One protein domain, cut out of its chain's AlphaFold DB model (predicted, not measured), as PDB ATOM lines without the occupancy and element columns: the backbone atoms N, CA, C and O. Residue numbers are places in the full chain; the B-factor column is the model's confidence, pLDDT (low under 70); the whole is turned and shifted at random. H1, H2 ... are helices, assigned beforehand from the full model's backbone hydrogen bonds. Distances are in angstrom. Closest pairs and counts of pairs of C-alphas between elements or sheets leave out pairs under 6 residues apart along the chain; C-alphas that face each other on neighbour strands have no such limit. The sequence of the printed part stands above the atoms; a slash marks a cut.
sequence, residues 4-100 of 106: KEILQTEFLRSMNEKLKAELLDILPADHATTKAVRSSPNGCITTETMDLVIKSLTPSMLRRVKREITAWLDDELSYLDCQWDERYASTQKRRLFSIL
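This is residues 4 to 100 of the 106 residues of an uncharacterized protein of Salmonella montevideo (UniProt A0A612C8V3). Three long helices, H1, H4 and H5, make an up-and-down bundle, each running against the one before it: H4 and H5 are side by side and H1 slants across them. The short helices H2 and H3 fold into a hairpin near the end of the bundle where H1 ends and H4 begins. The printed part has 97 residues with five named helices, H1 to H5 in order, and no named strand: all helix. It is compact, with a radius of gyration of the C-alphas of 13.4 A, and elongated, spanning 40 by 26 by 20 A.

H1, residues 4 to 26, starts at C-alpha 4 (-3.397, 46.092, -4.890) and is 33.3 A long. H2, residues 32 to 39, measures 10.7 A, and H3, residues 47 to 56, 14.2 A. H4, residues 59 to 78, is 28.6 A long. H5, residues 86 to 100, is 20.9 A long and ends at C-alpha 100 (4.106, 20.757, -7.299).

H1 touches H4 at a steep tilt of 40 degrees, opposite ways, closest at the C-alphas of Glu 22 and Val 65, 6.2 A. H4 and H5 form a hairpin at a shallow tilt of 10 degrees; their closest C-alphas, Lys 66 and Phe 97, are 6.8 A apart. H1, with residues 8 to 12 alone, only just touches H5, with 3 pairs of C-alphas within 8 A, the closest Phe 11 and Ala 89 at 7.5 A. H2 touches H3, closest at the C-alphas of Thr 33 and Leu 52, 5.5 A. Every O i to N i+4 pair is within hydrogen-bond range in H1, H2, H3, H4 and H5.

The C-alphas farthest apart, Asp 30 and Leu 80, are 40.6 A apart. The printed part has no cut, no link is long, and no printed residue is under 70 in pLDDT.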
ATOM      1  N   LYS A   4      -3.500  47.409  -5.528       88.75
ATOM      2  CA  LYS A   4      -3.397  46.092  -4.890       88.75
ATOM      3  C   LYS A   4      -3.452  44.945  -5.903       88.75
ATOM      4  O   LYS A   4      -2.682  43.996  -5.793       88.75
ATOM      5  N   GLU A   5      -4.356  45.005  -6.878       90.50
ATOM      6  CA  GLU A   5      -4.464  44.003  -7.949       90.50
ATOM      7  C   GLU A   5      -3.220  43.997  -8.848       90.50
ATOM      8  O   GLU A   5      -2.788  42.930  -9.294       90.50
ATOM      9  N   ILE A   6      -2.631  45.175  -9.088       92.62
ATOM     10  CA  ILE A   6      -1.368  45.320  -9.824       92.62
ATOM     11  C   ILE A   6      -0.248  44.599  -9.070       92.62
ATOM     12  O   ILE A   6       0.342  43.672  -9.623       92.62
ATOM     13  N   LEU A   7      -0.042  44.925  -7.790       93.75
ATOM     14  CA  LEU A   7       0.999  44.309  -6.959       93.75
ATOM     15  C   LEU A   7       0.826  42.788  -6.830       93.75
ATOM     16  O   LEU A   7       1.798  42.039  -6.893       93.75
ATOM     17  N   GLN A   8      -0.410  42.299  -6.703       94.62
ATOM     18  CA  GLN A   8      -0.682  40.857  -6.687       94.62
ATOM     19  C   GLN A   8      -0.325  40.180  -8.016       94.62
ATOM     20  O   GLN A   8       0.225  39.077  -8.025       94.62
ATOM     21  N   THR A   9      -0.623  40.837  -9.138       94.19
ATOM     22  CA  THR A   9      -0.282  40.334 -10.474       94.19
ATOM     23  C   THR A   9       1.229  40.311 -10.683       94.19
ATOM     24  O   THR A   9       1.763  39.327 -11.193       94.19
ATOM     25  N   GLU A  10       1.928  41.366 -10.273       95.38
ATOM     26  CA  GLU A  10       3.388  41.456 -10.344       95.38
ATOM     27  C   GLU A  10       4.055  40.398  -9.473       95.38
ATOM     28  O   GLU A  10       4.923  39.674  -9.955       95.38
ATOM     29  N   PHE A  11       3.572  40.210  -8.245       96.12
ATOM     30  CA  PHE A  11       4.054  39.154  -7.364       96.12
ATOM     31  C   PHE A  11       3.939  37.764  -8.009       96.12
ATOM     32  O   PHE A  11       4.895  36.986  -8.000       96.12
ATOM     33  N   LEU A  12       2.784  37.442  -8.605       96.06
ATOM     34  CA  LEU A  12       2.596  36.165  -9.299       96.06
ATOM     35  C   LEU A  12       3.554  36.003 -10.483       96.06
ATOM     36  O   LEU A  12       4.077  34.909 -10.697       96.06
ATOM     37  N   ARG A  13       3.809  37.078 -11.241       96.38
ATOM     38  CA  ARG A  13       4.789  37.056 -12.335       96.38
ATOM     39  C   ARG A  13       6.195  36.778 -11.811       96.38
ATOM     40  O   ARG A  13       6.848  35.881 -12.338       96.38
ATOM     41  N   SER A  14       6.627  37.468 -10.756       96.88
ATOM     42  CA  SER A  14       7.938  37.258 -10.131       96.88
ATOM     43  C   SER A  14       8.093  35.839  -9.584       96.88
ATOM     44  O   SER A  14       9.106  35.190  -9.825       96.88
ATOM     45  N   MET A  15       7.056  35.302  -8.934       97.06
ATOM     46  CA  MET A  15       7.055  33.919  -8.449       97.06
ATOM     47  C   MET A  15       7.157  32.902  -9.593       97.06
ATOM     48  O   MET A  15       7.897  31.922  -9.482       97.06
ATOM     49  N   ASN A  16       6.442  33.127 -10.699       97.25
ATOM     50  CA  ASN A  16       6.534  32.272 -11.879       97.25
ATOM     51  C   ASN A  16       7.935  32.315 -12.492       97.25
ATOM     52  O   ASN A  16       8.486  31.261 -12.800       97.25
ATOM     53  N   GLU A  17       8.537  33.494 -12.632       97.75
ATOM     54  CA  GLU A  17       9.900  33.614 -13.161       97.75
ATOM     55  C   GLU A  17      10.937  32.981 -12.235       97.75
ATOM     56  O   GLU A  17      11.811  32.255 -12.713       97.75
ATOM     57  N   LYS A  18      10.792  33.135 -10.914       97.88
ATOM     58  CA  LYS A  18      11.643  32.426  -9.957       97.88
ATOM     59  C   LYS A  18      11.518  30.914 -10.125       97.88
ATOM     60  O   LYS A  18      12.534  30.234 -10.235       97.88
ATOM     61  N   LEU A  19      10.299  30.375 -10.203       97.75
ATOM     62  CA  LEU A  19      10.101  28.943 -10.439       97.75
ATOM     63  C   LEU A  19      10.737  28.498 -11.765       97.75
ATOM     64  O   LEU A  19      11.412  27.472 -11.792       97.75
ATOM     65  N   LYS A  20      10.560  29.255 -12.854       97.62
ATOM     66  CA  LYS A  20      11.186  28.938 -14.147       97.62
ATOM     67  C   LYS A  20      12.706  28.885 -14.018       97.62
ATOM     68  O   LYS A  20      13.294  27.907 -14.466       97.62
ATOM     69  N   ALA A  21      13.326  29.873 -13.376       97.62
ATOM     70  CA  ALA A  21      14.772  29.899 -13.165       97.62
ATOM     71  C   ALA A  21      15.265  28.650 -12.415       97.62
ATOM     72  O   ALA A  21      16.175  27.974 -12.891       97.62
ATOM     73  N   GLU A  22      14.602  28.278 -11.315       97.88
ATOM     74  CA  GLU A  22      14.964  27.080 -10.542       97.88
ATOM     75  C   GLU A  22      14.782  25.784 -11.341       97.88
ATOM     76  O   GLU A  22      15.601  24.871 -11.259       97.88
ATOM     77  N   LEU A  23      13.727  25.687 -12.151       97.06
ATOM     78  CA  LEU A  23      13.508  24.525 -13.013       97.06
ATOM     79  C   LEU A  23      14.593  24.397 -14.085       97.06
ATOM     80  O   LEU A  23      15.031  23.285 -14.377       97.06
ATOM     81  N   LEU A  24      15.025  25.515 -14.667       96.50
ATOM     82  CA  LEU A  24      16.071  25.534 -15.690       96.50
ATOM     83  C   LEU A  24      17.464  25.228 -15.128       96.50
ATOM     84  O   LEU A  24      18.301  24.738 -15.880       96.50
ATOM     85  N   ASP A  25      17.702  25.495 -13.843       97.12
ATOM     86  CA  ASP A  25      18.953  25.145 -13.166       97.12
ATOM     87  C   ASP A  25      19.063  23.640 -12.873       97.12
ATOM     88  O   ASP A  25      20.137  23.048 -12.976       97.12
ATOM     89  N   ILE A  26      17.948  22.989 -12.523       96.31
ATOM     90  CA  ILE A  26      17.970  21.588 -12.068       96.31
ATOM     91  C   ILE A  26      17.674  20.562 -13.166       96.31
ATOM     92  O   ILE A  26      17.997  19.384 -12.989       96.31
ATOM     93  N   LEU A  27      17.008  20.959 -14.255       95.25
ATOM     94  CA  LEU A  27      16.627  20.050 -15.337       95.25
ATOM     95  C   LEU A  27      17.670  20.057 -16.470       95.25
ATOM     96  O   LEU A  27      18.180  21.118 -16.832       95.25
ATOM     97  N   PRO A  28      17.947  18.902 -17.107       94.00
ATOM     98  CA  PRO A  28      18.828  18.844 -18.273       94.00
ATOM     99  C   PRO A  28      18.348  19.745 -19.418       94.00
ATOM    100  O   PRO A  28      17.145  19.883 -19.661       94.00
ATOM    101  N   ALA A  29      19.286  20.335 -20.162       91.12
ATOM    102  CA  ALA A  29      18.986  21.317 -21.207       91.12
ATOM    103  C   ALA A  29      18.124  20.760 -22.360       91.12
ATOM    104  O   ALA A  29      17.356  21.499 -22.980       91.12
ATOM    105  N   ASP A  30      18.253  19.469 -22.655       91.88
ATOM    106  CA  ASP A  30      17.569  18.754 -23.731       91.88
ATOM    107  C   ASP A  30      16.221  18.141 -23.311       91.88
ATOM    108  O   ASP A  30      15.433  17.745 -24.181       91.88
ATOM    109  N   HIS A  31      15.919  18.140 -22.008       94.25
ATOM    110  CA  HIS A  31      14.686  17.605 -21.437       94.25
ATOM    111  C   HIS A  31      13.442  18.349 -21.963       94.25
ATOM    112  O   HIS A  31      13.430  19.578 -22.084       94.25
ATOM    113  N   ALA A  32      12.358  17.618 -22.246       94.38
ATOM    114  CA  ALA A  32      11.123  18.185 -22.806       94.38
ATOM    115  C   ALA A  32      10.542  19.311 -21.930       94.38
ATOM    116  O   ALA A  32      10.189  20.378 -22.428       94.38
ATOM    117  N   THR A  33      10.528  19.106 -20.615       95.56
ATOM    118  CA  THR A  33      10.097  20.103 -19.621       95.56
ATOM    119  C   THR A  33      10.927  21.380 -19.669       95.56
ATOM    120  O   THR A  33      10.360  22.466 -19.650       95.56
ATOM    121  N   THR A  34      12.251  21.283 -19.816       96.44
ATOM    122  CA  THR A  34      13.131  22.454 -19.950       96.44
ATOM    123  C   THR A  34      12.764  23.276 -21.180       96.44
ATOM    124  O   THR A  34      12.672  24.501 -21.110       96.44
ATOM    125  N   LYS A  35      12.495  22.609 -22.310       96.38
ATOM    126  CA  LYS A  35      12.057  23.277 -23.545       96.38
ATOM    127  C   LYS A  35      10.714  23.989 -23.353       96.38
ATOM    128  O   LYS A  35      10.607  25.150 -23.731       96.38
ATOM    129  N   ALA A  36       9.743  23.339 -22.706       96.12
ATOM    130  CA  ALA A  36       8.427  23.921 -22.413       96.12
ATOM    131  C   ALA A  36       8.501  25.128 -21.454       96.12
ATOM    132  O   ALA A  36       7.843  26.151 -21.656       96.12
ATOM    133  N   VAL A  37       9.354  25.046 -20.429       96.19
ATOM    134  CA  VAL A  37       9.619  26.153 -19.500       96.19
ATOM    135  C   VAL A  37      10.238  27.345 -20.236       96.19
ATOM    136  O   VAL A  37       9.796  28.474 -20.039       96.19
ATOM    137  N   ARG A  38      11.210  27.109 -21.130       94.88
ATOM    138  CA  ARG A  38      11.834  28.170 -21.945       94.88
ATOM    139  C   ARG A  38      10.875  28.805 -22.945       94.88
ATOM    140  O   ARG A  38      10.984  29.998 -23.199       94.88
ATOM    141  N   SER A  39       9.962  28.026 -23.521       94.00
ATOM    142  CA  SER A  39       8.970  28.545 -24.467       94.00
ATOM    143  C   SER A  39       7.818  29.285 -23.786       94.00
ATOM    144  O   SER A  39       7.048  29.960 -24.464       94.00
ATOM    145  N   SER A  40       7.663  29.145 -22.465       92.25
ATOM    146  CA  SER A  40       6.603  29.825 -21.725       92.25
ATOM    147  C   SER A  40       6.857  31.340 -21.671       92.25
ATOM    148  O   SER A  40       7.984  31.749 -21.365       92.25
ATOM    149  N   PRO A  41       5.833  32.187 -21.914       91.69
ATOM    150  CA  PRO A  41       5.971  33.640 -21.835       91.69
ATOM    151  C   PRO A  41       6.513  34.124 -20.485       91.69
ATOM    152  O   PRO A  41       6.416  33.431 -19.468       91.69
ATOM    153  N   ASN A  42       7.072  35.336 -20.472       89.38
ATOM    154  CA  ASN A  42       7.543  35.970 -19.242       89.38
ATOM    155  C   ASN A  42       6.383  36.149 -18.240       89.38
ATOM    156  O   ASN A  42       5.296  36.592 -18.607       89.38
ATOM    157  N   GLY A  43       6.622  35.782 -16.986       88.69
ATOM    158  CA  GLY A  43       5.684  35.852 -15.876       88.69
ATOM    159  C   GLY A  43       4.631  34.748 -15.891       88.69
ATOM    160  O   GLY A  43       3.709  34.783 -15.074       88.69
ATOM    161  N   CYS A  44       4.733  33.776 -16.801       92.62
ATOM    162  CA  CYS A  44       3.710  32.762 -17.021       92.62
ATOM    163  C   CYS A  44       4.297  31.350 -17.071       92.62
ATOM    164  O   CYS A  44       5.327  31.099 -17.692       92.62
ATOM    165  N   ILE A  45       3.567  30.408 -16.475       92.19
ATOM    166  CA  ILE A  45       3.736  28.969 -16.674       92.19
ATOM    167  C   ILE A  45       2.357  28.432 -17.041       92.19
ATOM    168  O   ILE A  45       1.400  28.605 -16.286       92.19
ATOM    169  N   THR A  46       2.231  27.830 -18.221       91.62
ATOM    170  CA  THR A  46       0.951  27.258 -18.658       91.62
ATOM    171  C   THR A  46       0.617  26.008 -17.849       91.62
ATOM    172  O   THR A  46       1.513  25.338 -17.332       91.62
ATOM    173  N   THR A  47      -0.665  25.643 -17.777       91.19
ATOM    174  CA  THR A  47      -1.099  24.391 -17.135       91.19
ATOM    175  C   THR A  47      -0.379  23.177 -17.729       91.19
ATOM    176  O   THR A  47       0.119  22.340 -16.986       91.19
ATOM    177  N   GLU A  48      -0.235  23.127 -19.054       92.75
ATOM    178  CA  GLU A  48       0.494  22.060 -19.754       92.75
ATOM    179  C   GLU A  48       1.976  22.005 -19.352       92.75
ATOM    180  O   GLU A  48       2.521  20.931 -19.098       92.75
ATOM    181  N   THR A  49       2.634  23.164 -19.234       94.50
ATOM    182  CA  THR A  49       4.025  23.225 -18.765       94.50
ATOM    183  C   THR A  49       4.122  22.762 -17.314       94.50
ATOM    184  O   THR A  49       5.026  22.004 -16.970       94.50
ATOM    185  N   MET A  50       3.168  23.157 -16.467       94.88
ATOM    186  CA  MET A  50       3.114  22.721 -15.073       94.88
ATOM    187  C   MET A  50       2.924  21.199 -14.956       94.88
ATOM    188  O   MET A  50       3.549  20.570 -14.107       94.88
ATOM    189  N   ASP A  51       2.144  20.579 -15.845       93.94
ATOM    190  CA  ASP A  51       1.972  19.120 -15.890       93.94
ATOM    191  C   ASP A  51       3.274  18.391 -16.181       93.94
ATOM    192  O   ASP A  51       3.585  17.379 -15.546       93.94
ATOM    193  N   LEU A  52       4.042  18.909 -17.139       95.19
ATOM    194  CA  LEU A  52       5.361  18.383 -17.461       95.19
ATOM    195  C   LEU A  52       6.309  18.538 -16.273       95.19
ATOM    196  O   LEU A  52       7.009  17.585 -15.933       95.19
ATOM    197  N   VAL A  53       6.295  19.696 -15.607       95.12
ATOM    198  CA  VAL A  53       7.093  19.949 -14.402       95.12
ATOM    199  C   VAL A  53       6.781  18.923 -13.319       95.12
ATOM    200  O   VAL A  53       7.691  18.217 -12.891       95.12
ATOM    201  N   ILE A  54       5.511  18.768 -12.937       94.38
ATOM    202  CA  ILE A  54       5.093  17.824 -11.888       94.38
ATOM    203  C   ILE A  54       5.559  16.399 -12.216       94.38
ATOM    204  O   ILE A  54       6.092  15.713 -11.350       94.38
ATOM    205  N   LYS A  55       5.418  15.962 -13.475       94.00
ATOM    206  CA  LYS A  55       5.845  14.621 -13.914       94.00
ATOM    207  C   LYS A  55       7.364  14.431 -13.931       94.00
ATOM    208  O   LYS A  55       7.828  13.299 -13.854       94.00
ATOM    209  N   SER A  56       8.130  15.511 -14.074       94.81
ATOM    210  CA  SER A  56       9.592  15.459 -14.227       94.81
ATOM    211  C   SER A  56      10.341  15.599 -12.909       94.81
ATOM    212  O   SER A  56      11.482  15.152 -12.798       94.81
ATOM    213  N   LEU A  57       9.738  16.255 -11.918       95.12
ATOM    214  CA  LEU A  57      10.394  16.507 -10.644       95.12
ATOM    215  C   LEU A  57      10.502  15.223  -9.825       95.12
ATOM    216  O   LEU A  57       9.519  14.669  -9.338       95.12
ATOM    217  N   THR A  58      11.738  14.795  -9.586       95.50
ATOM    218  CA  THR A  58      12.017  13.799  -8.550       95.50
ATOM    219  C   THR A  58      11.785  14.402  -7.154       95.50
ATOM    220  O   THR A  58      11.874  15.623  -6.982       95.50
ATOM    221  N   PRO A  59      11.565  13.590  -6.103       96.00
ATOM    222  CA  PRO A  59      11.381  14.111  -4.745       96.00
ATOM    223  C   PRO A  59      12.551  14.965  -4.224       96.00
ATOM    224  O   PRO A  59      12.354  15.883  -3.427       96.00
ATOM    225  N   SER A  60      13.791  14.689  -4.645       97.19
ATOM    226  CA  SER A  60      14.956  15.513  -4.288       97.19
ATOM    227  C   SER A  60      14.941  16.862  -5.009       97.19
ATOM    228  O   SER A  60      15.156  17.888  -4.362       97.19
ATOM    229  N   MET A  61      14.620  16.877  -6.304       97.25
ATOM    230  CA  MET A  61      14.452  18.103  -7.090       97.25
ATOM    231  C   MET A  61      13.325  18.972  -6.528       97.25
ATOM    232  O   MET A  61      13.529  20.159  -6.295       97.25
ATOM    233  N   LEU A  62      12.173  18.373  -6.209       97.44
ATOM    234  CA  LEU A  62      11.047  19.078  -5.596       97.44
ATOM    235  C   LEU A  62      11.438  19.737  -4.266       97.44
ATOM    236  O   LEU A  62      11.118  20.902  -4.036       97.44
ATOM    237  N   ARG A  63      12.158  19.018  -3.392       97.62
ATOM    238  CA  ARG A  63      12.658  19.586  -2.127       97.62
ATOM    239  C   ARG A  63      13.593  20.770  -2.361       97.62
ATOM    240  O   ARG A  63      13.475  21.763  -1.647       97.62
ATOM    241  N   ARG A  64      14.483  20.682  -3.356       97.62
ATOM    242  CA  ARG A  64      15.373  21.787  -3.736       97.62
ATOM    243  C   ARG A  64      14.567  23.004  -4.191       97.62
ATOM    244  O   ARG A  64      14.707  24.050  -3.578       97.62
ATOM    245  N   VAL A  65      13.658  22.848  -5.154       97.94
ATOM    246  CA  VAL A  65      12.806  23.946  -5.658       97.94
ATOM    247  C   VAL A  65      12.036  24.631  -4.528       97.94
ATOM    248  O   VAL A  65      12.039  25.855  -4.425       97.94
ATOM    249  N   LYS A  66      11.410  23.857  -3.629       98.19
ATOM    250  CA  LYS A  66      10.671  24.417  -2.485       98.19
ATOM    251  C   LYS A  66      11.565  25.235  -1.553       98.19
ATOM    252  O   LYS A  66      11.134  26.275  -1.054       98.19
ATOM    253  N   ARG A  67      12.795  24.776  -1.314       98.31
ATOM    254  CA  ARG A  67      13.770  25.508  -0.502       98.31
ATOM    255  C   ARG A  67      14.173  26.817  -1.176       98.31
ATOM    256  O   ARG A  67      14.088  27.848  -0.527       98.31
ATOM    257  N   GLU A  68      14.542  26.788  -2.455       98.38
ATOM    258  CA  GLU A  68      15.005  27.987  -3.172       98.38
ATOM    259  C   GLU A  68      13.900  29.043  -3.328       98.38
ATOM    260  O   GLU A  68      14.151  30.235  -3.170       98.38
ATOM    261  N   ILE A  69      12.648  28.627  -3.556       98.12
ATOM    262  CA  ILE A  69      11.496  29.545  -3.569       98.12
ATOM    263  C   ILE A  69      11.236  30.127  -2.179       98.12
ATOM    264  O   ILE A  69      10.880  31.295  -2.065       98.12
ATOM    265  N   THR A  70      11.382  29.321  -1.123       98.38
ATOM    266  CA  THR A  70      11.219  29.812   0.252       98.38
ATOM    267  C   THR A  70      12.287  30.843   0.580       98.38
ATOM    268  O   THR A  70      11.931  31.927   1.010       98.38
ATOM    269  N   ALA A  71      13.556  30.544   0.294       98.25
ATOM    270  CA  ALA A  71      14.665  31.458   0.541       98.25
ATOM    271  C   ALA A  71      14.507  32.779  -0.224       98.25
ATOM    272  O   ALA A  71      14.681  33.838   0.361       98.25
ATOM    273  N   TRP A  72      14.121  32.719  -1.502       97.88
ATOM    274  CA  TRP A  72      13.833  33.923  -2.283       97.88
ATOM    275  C   TRP A  72      12.679  34.733  -1.695       97.88
ATOM    276  O   TRP A  72      12.803  35.941  -1.550       97.88
ATOM    277  N   LEU A  73      11.572  34.086  -1.328       97.44
ATOM    278  CA  LEU A  73      10.443  34.817  -0.766       97.44
ATOM    279  C   LEU A  73      10.793  35.454   0.585       97.44
ATOM    280  O   LEU A  73      10.368  36.571   0.854       97.44
ATOM    281  N   ASP A  74      11.535  34.743   1.430       97.19
ATOM    282  CA  ASP A  74      11.936  35.245   2.741       97.19
ATOM    283  C   ASP A  74      12.910  36.436   2.601       97.19
ATOM    284  O   ASP A  74      12.789  37.396   3.356       97.19
ATOM    285  N   ASP A  75      13.815  36.411   1.609       96.56
ATOM    286  CA  ASP A  75      14.686  37.546   1.261       96.56
ATOM    287  C   ASP A  75      13.863  38.764   0.826       96.56
ATOM    288  O   ASP A  75      14.006  39.852   1.379       96.56
ATOM    289  N   GLU A  76      12.921  38.566  -0.091       94.69
ATOM    290  CA  GLU A  76      12.117  39.656  -0.638       94.69
ATOM    291  C   GLU A  76      11.197  40.310   0.400       94.69
ATOM    292  O   GLU A  76      11.046  41.530   0.442       94.69
ATOM    293  N   LEU A  77      10.614  39.506   1.291       94.44
ATOM    294  CA  LEU A  77       9.799  40.010   2.396       94.44
ATOM    295  C   LEU A  77      10.634  40.688   3.491       94.44
ATOM    296  O   LEU A  77      10.072  41.379   4.340       94.44
ATOM    297  N   SER A  78      11.956  40.494   3.497       95.06
ATOM    298  CA  SER A  78      12.853  41.130   4.465       95.06
ATOM    299  C   SER A  78      13.227  42.569   4.097       95.06
ATOM    300  O   SER A  78      13.683  43.317   4.969       95.06
ATOM    301  N   TYR A  79      13.019  42.984   2.839       93.06
ATOM    302  CA  TYR A  79      13.295  44.354   2.409       93.06
ATOM    303  C   TYR A  79      12.388  45.355   3.138       93.06
ATOM    304  O   TYR A  79      11.171  45.184   3.224       93.06
ATOM    305  N   LEU A  80      12.986  46.439   3.647       87.38
ATOM    306  CA  LEU A  80      12.280  47.478   4.412       87.38
ATOM    307  C   LEU A  80      11.183  48.184   3.599       87.38
ATOM    308  O   LEU A  80      10.225  48.697   4.174       87.38
ATOM    309  N   ASP A  81      11.331  48.222   2.279       90.94
ATOM    310  CA  ASP A  81      10.407  48.804   1.310       90.94
ATOM    311  C   ASP A  81       9.575  47.747   0.564       90.94
ATOM    312  O   ASP A  81       8.946  48.061  -0.449       90.94
ATOM    313  N   CYS A  82       9.525  46.506   1.068       89.88
ATOM    314  CA  CYS A  82       8.721  45.442   0.480       89.88
ATOM    315  C   CYS A  82       7.249  45.868   0.350       89.88
ATOM    316  O   CYS A  82       6.548  46.129   1.329       89.88
ATOM    317  N   GLN A  83       6.762  45.882  -0.889       91.62
ATOM    318  CA  GLN A  83       5.375  46.226  -1.218       91.62
ATOM    319  C   GLN A  83       4.463  44.998  -1.298       91.62
ATOM    320  O   GLN A  83       3.261  45.121  -1.548       91.62
ATOM    321  N   TRP A  84       5.017  43.797  -1.130       93.56
ATOM    322  CA  TRP A  84       4.253  42.566  -1.253       93.56
ATOM    323  C   TRP A  84       3.381  42.340  -0.023       93.56
ATOM    324  O   TRP A  84       3.811  42.471   1.120       93.56
ATOM    325  N   ASP A  85       2.137  41.935  -0.262       94.19
ATOM    326  CA  ASP A  85       1.247  41.464   0.795       94.19
ATOM    327  C   ASP A  85       1.739  40.089   1.281       94.19
ATOM    328  O   ASP A  85       1.585  39.081   0.588       94.19
ATOM    329  N   GLU A  86       2.329  40.044   2.476       94.25
ATOM    330  CA  GLU A  86       2.910  38.835   3.076       94.25
ATOM    331  C   GLU A  86       1.905  37.675   3.162       94.25
ATOM    332  O   GLU A  86       2.237  36.510   2.899       94.25
ATOM    333  N   ARG A  87       0.643  37.975   3.496       94.88
ATOM    334  CA  ARG A  87      -0.405  36.956   3.621       94.88
ATOM    335  C   ARG A  87      -0.751  36.382   2.255       94.88
ATOM    336  O   ARG A  87      -0.908  35.160   2.119       94.88
ATOM    337  N   TYR A  88      -0.881  37.240   1.248       96.06
ATOM    338  CA  TYR A  88      -1.086  36.821  -0.133       96.06
ATOM    339  C   TYR A  88       0.097  35.987  -0.630       96.06
ATOM    340  O   TYR A  88      -0.111  34.869  -1.107       96.06
ATOM    341  N   ALA A  89       1.323  36.470  -0.433       96.62
ATOM    342  CA  ALA A  89       2.546  35.806  -0.854       96.62
ATOM    343  C   ALA A  89       2.689  34.406  -0.240       96.62
ATOM    344  O   ALA A  89       2.859  33.411  -0.952       96.62
ATOM    345  N   SER A  90       2.493  34.302   1.075       96.50
ATOM    346  CA  SER A  90       2.475  33.033   1.805       96.50
ATOM    347  C   SER A  90       1.393  32.074   1.296       96.50
ATOM    348  O   SER A  90       1.620  30.863   1.197       96.50
ATOM    349  N   THR A  91       0.217  32.600   0.938       97.44
ATOM    350  CA  THR A  91      -0.883  31.804   0.373       97.44
ATOM    351  C   THR A  91      -0.516  31.242  -1.000       97.44
ATOM    352  O   THR A  91      -0.727  30.052  -1.241       97.44
ATOM    353  N   GLN A  92       0.064  32.056  -1.887       97.12
ATOM    354  CA  GLN A  92       0.479  31.593  -3.214       97.12
ATOM    355  C   GLN A  92       1.647  30.605  -3.138       97.12
ATOM    356  O   GLN A  92       1.584  29.568  -3.793       97.12
ATOM    357  N   LYS A  93       2.641  30.833  -2.264       97.50
ATOM    358  CA  LYS A  93       3.725  29.865  -2.006       97.50
ATOM    359  C   LYS A  93       3.163  28.496  -1.619       97.50
ATOM    360  O   LYS A  93       3.539  27.475  -2.193       97.50
ATOM    361  N   ARG A  94       2.214  28.460  -0.674       97.62
ATOM    362  CA  ARG A  94       1.577  27.207  -0.237       97.62
ATOM    363  C   ARG A  94       0.818  26.521  -1.373       97.62
ATOM    364  O   ARG A  94       0.949  25.311  -1.536       97.62
ATOM    365  N   ARG A  95       0.052  27.282  -2.160       96.19
ATOM    366  CA  ARG A  95      -0.667  26.759  -3.334       96.19
ATOM    367  C   ARG A  95       0.294  26.152  -4.346       96.19
ATOM    368  O   ARG A  95       0.089  25.019  -4.764       96.19
ATOM    369  N   LEU A  96       1.368  26.866  -4.672       96.12
ATOM    370  CA  LEU A  96       2.399  26.383  -5.579       96.12
ATOM    371  C   LEU A  96       3.011  25.070  -5.085       96.12
ATOM    372  O   LEU A  96       3.140  24.116  -5.843       96.12
ATOM    373  N   PHE A  97       3.344  24.989  -3.797       97.00
ATOM    374  CA  PHE A  97       3.940  23.785  -3.221       97.00
ATOM    375  C   PHE A  97       2.996  22.588  -3.220       97.00
ATOM    376  O   PHE A  97       3.479  21.469  -3.384       97.00
ATOM    377  N   SER A  98       1.695  22.819  -3.041       95.94
ATOM    378  CA  SER A  98       0.661  21.786  -3.138       95.94
ATOM    379  C   SER A  98       0.541  21.276  -4.579       95.94
ATOM    380  O   SER A  98       0.685  20.079  -4.813       95.94
ATOM    381  N   ILE A  99       0.457  22.189  -5.557       94.00
ATOM    382  CA  ILE A  99       0.431  21.854  -6.991       94.00
ATOM    383  C   ILE A  99       1.661  21.027  -7.386       94.00
ATOM    384  O   ILE A  99       1.525  19.975  -8.005       94.00
ATOM    385  N   LEU A 100       2.860  21.464  -6.990       94.25
ATOM    386  CA  LEU A 100       4.106  20.757  -7.299       94.25
ATOM    387  C   LEU A 100       4.227  19.402  -6.581       94.25
ATOM    388  O   LEU A 100       4.945  18.530  -7.060       94.25
TER     389      LEU A 100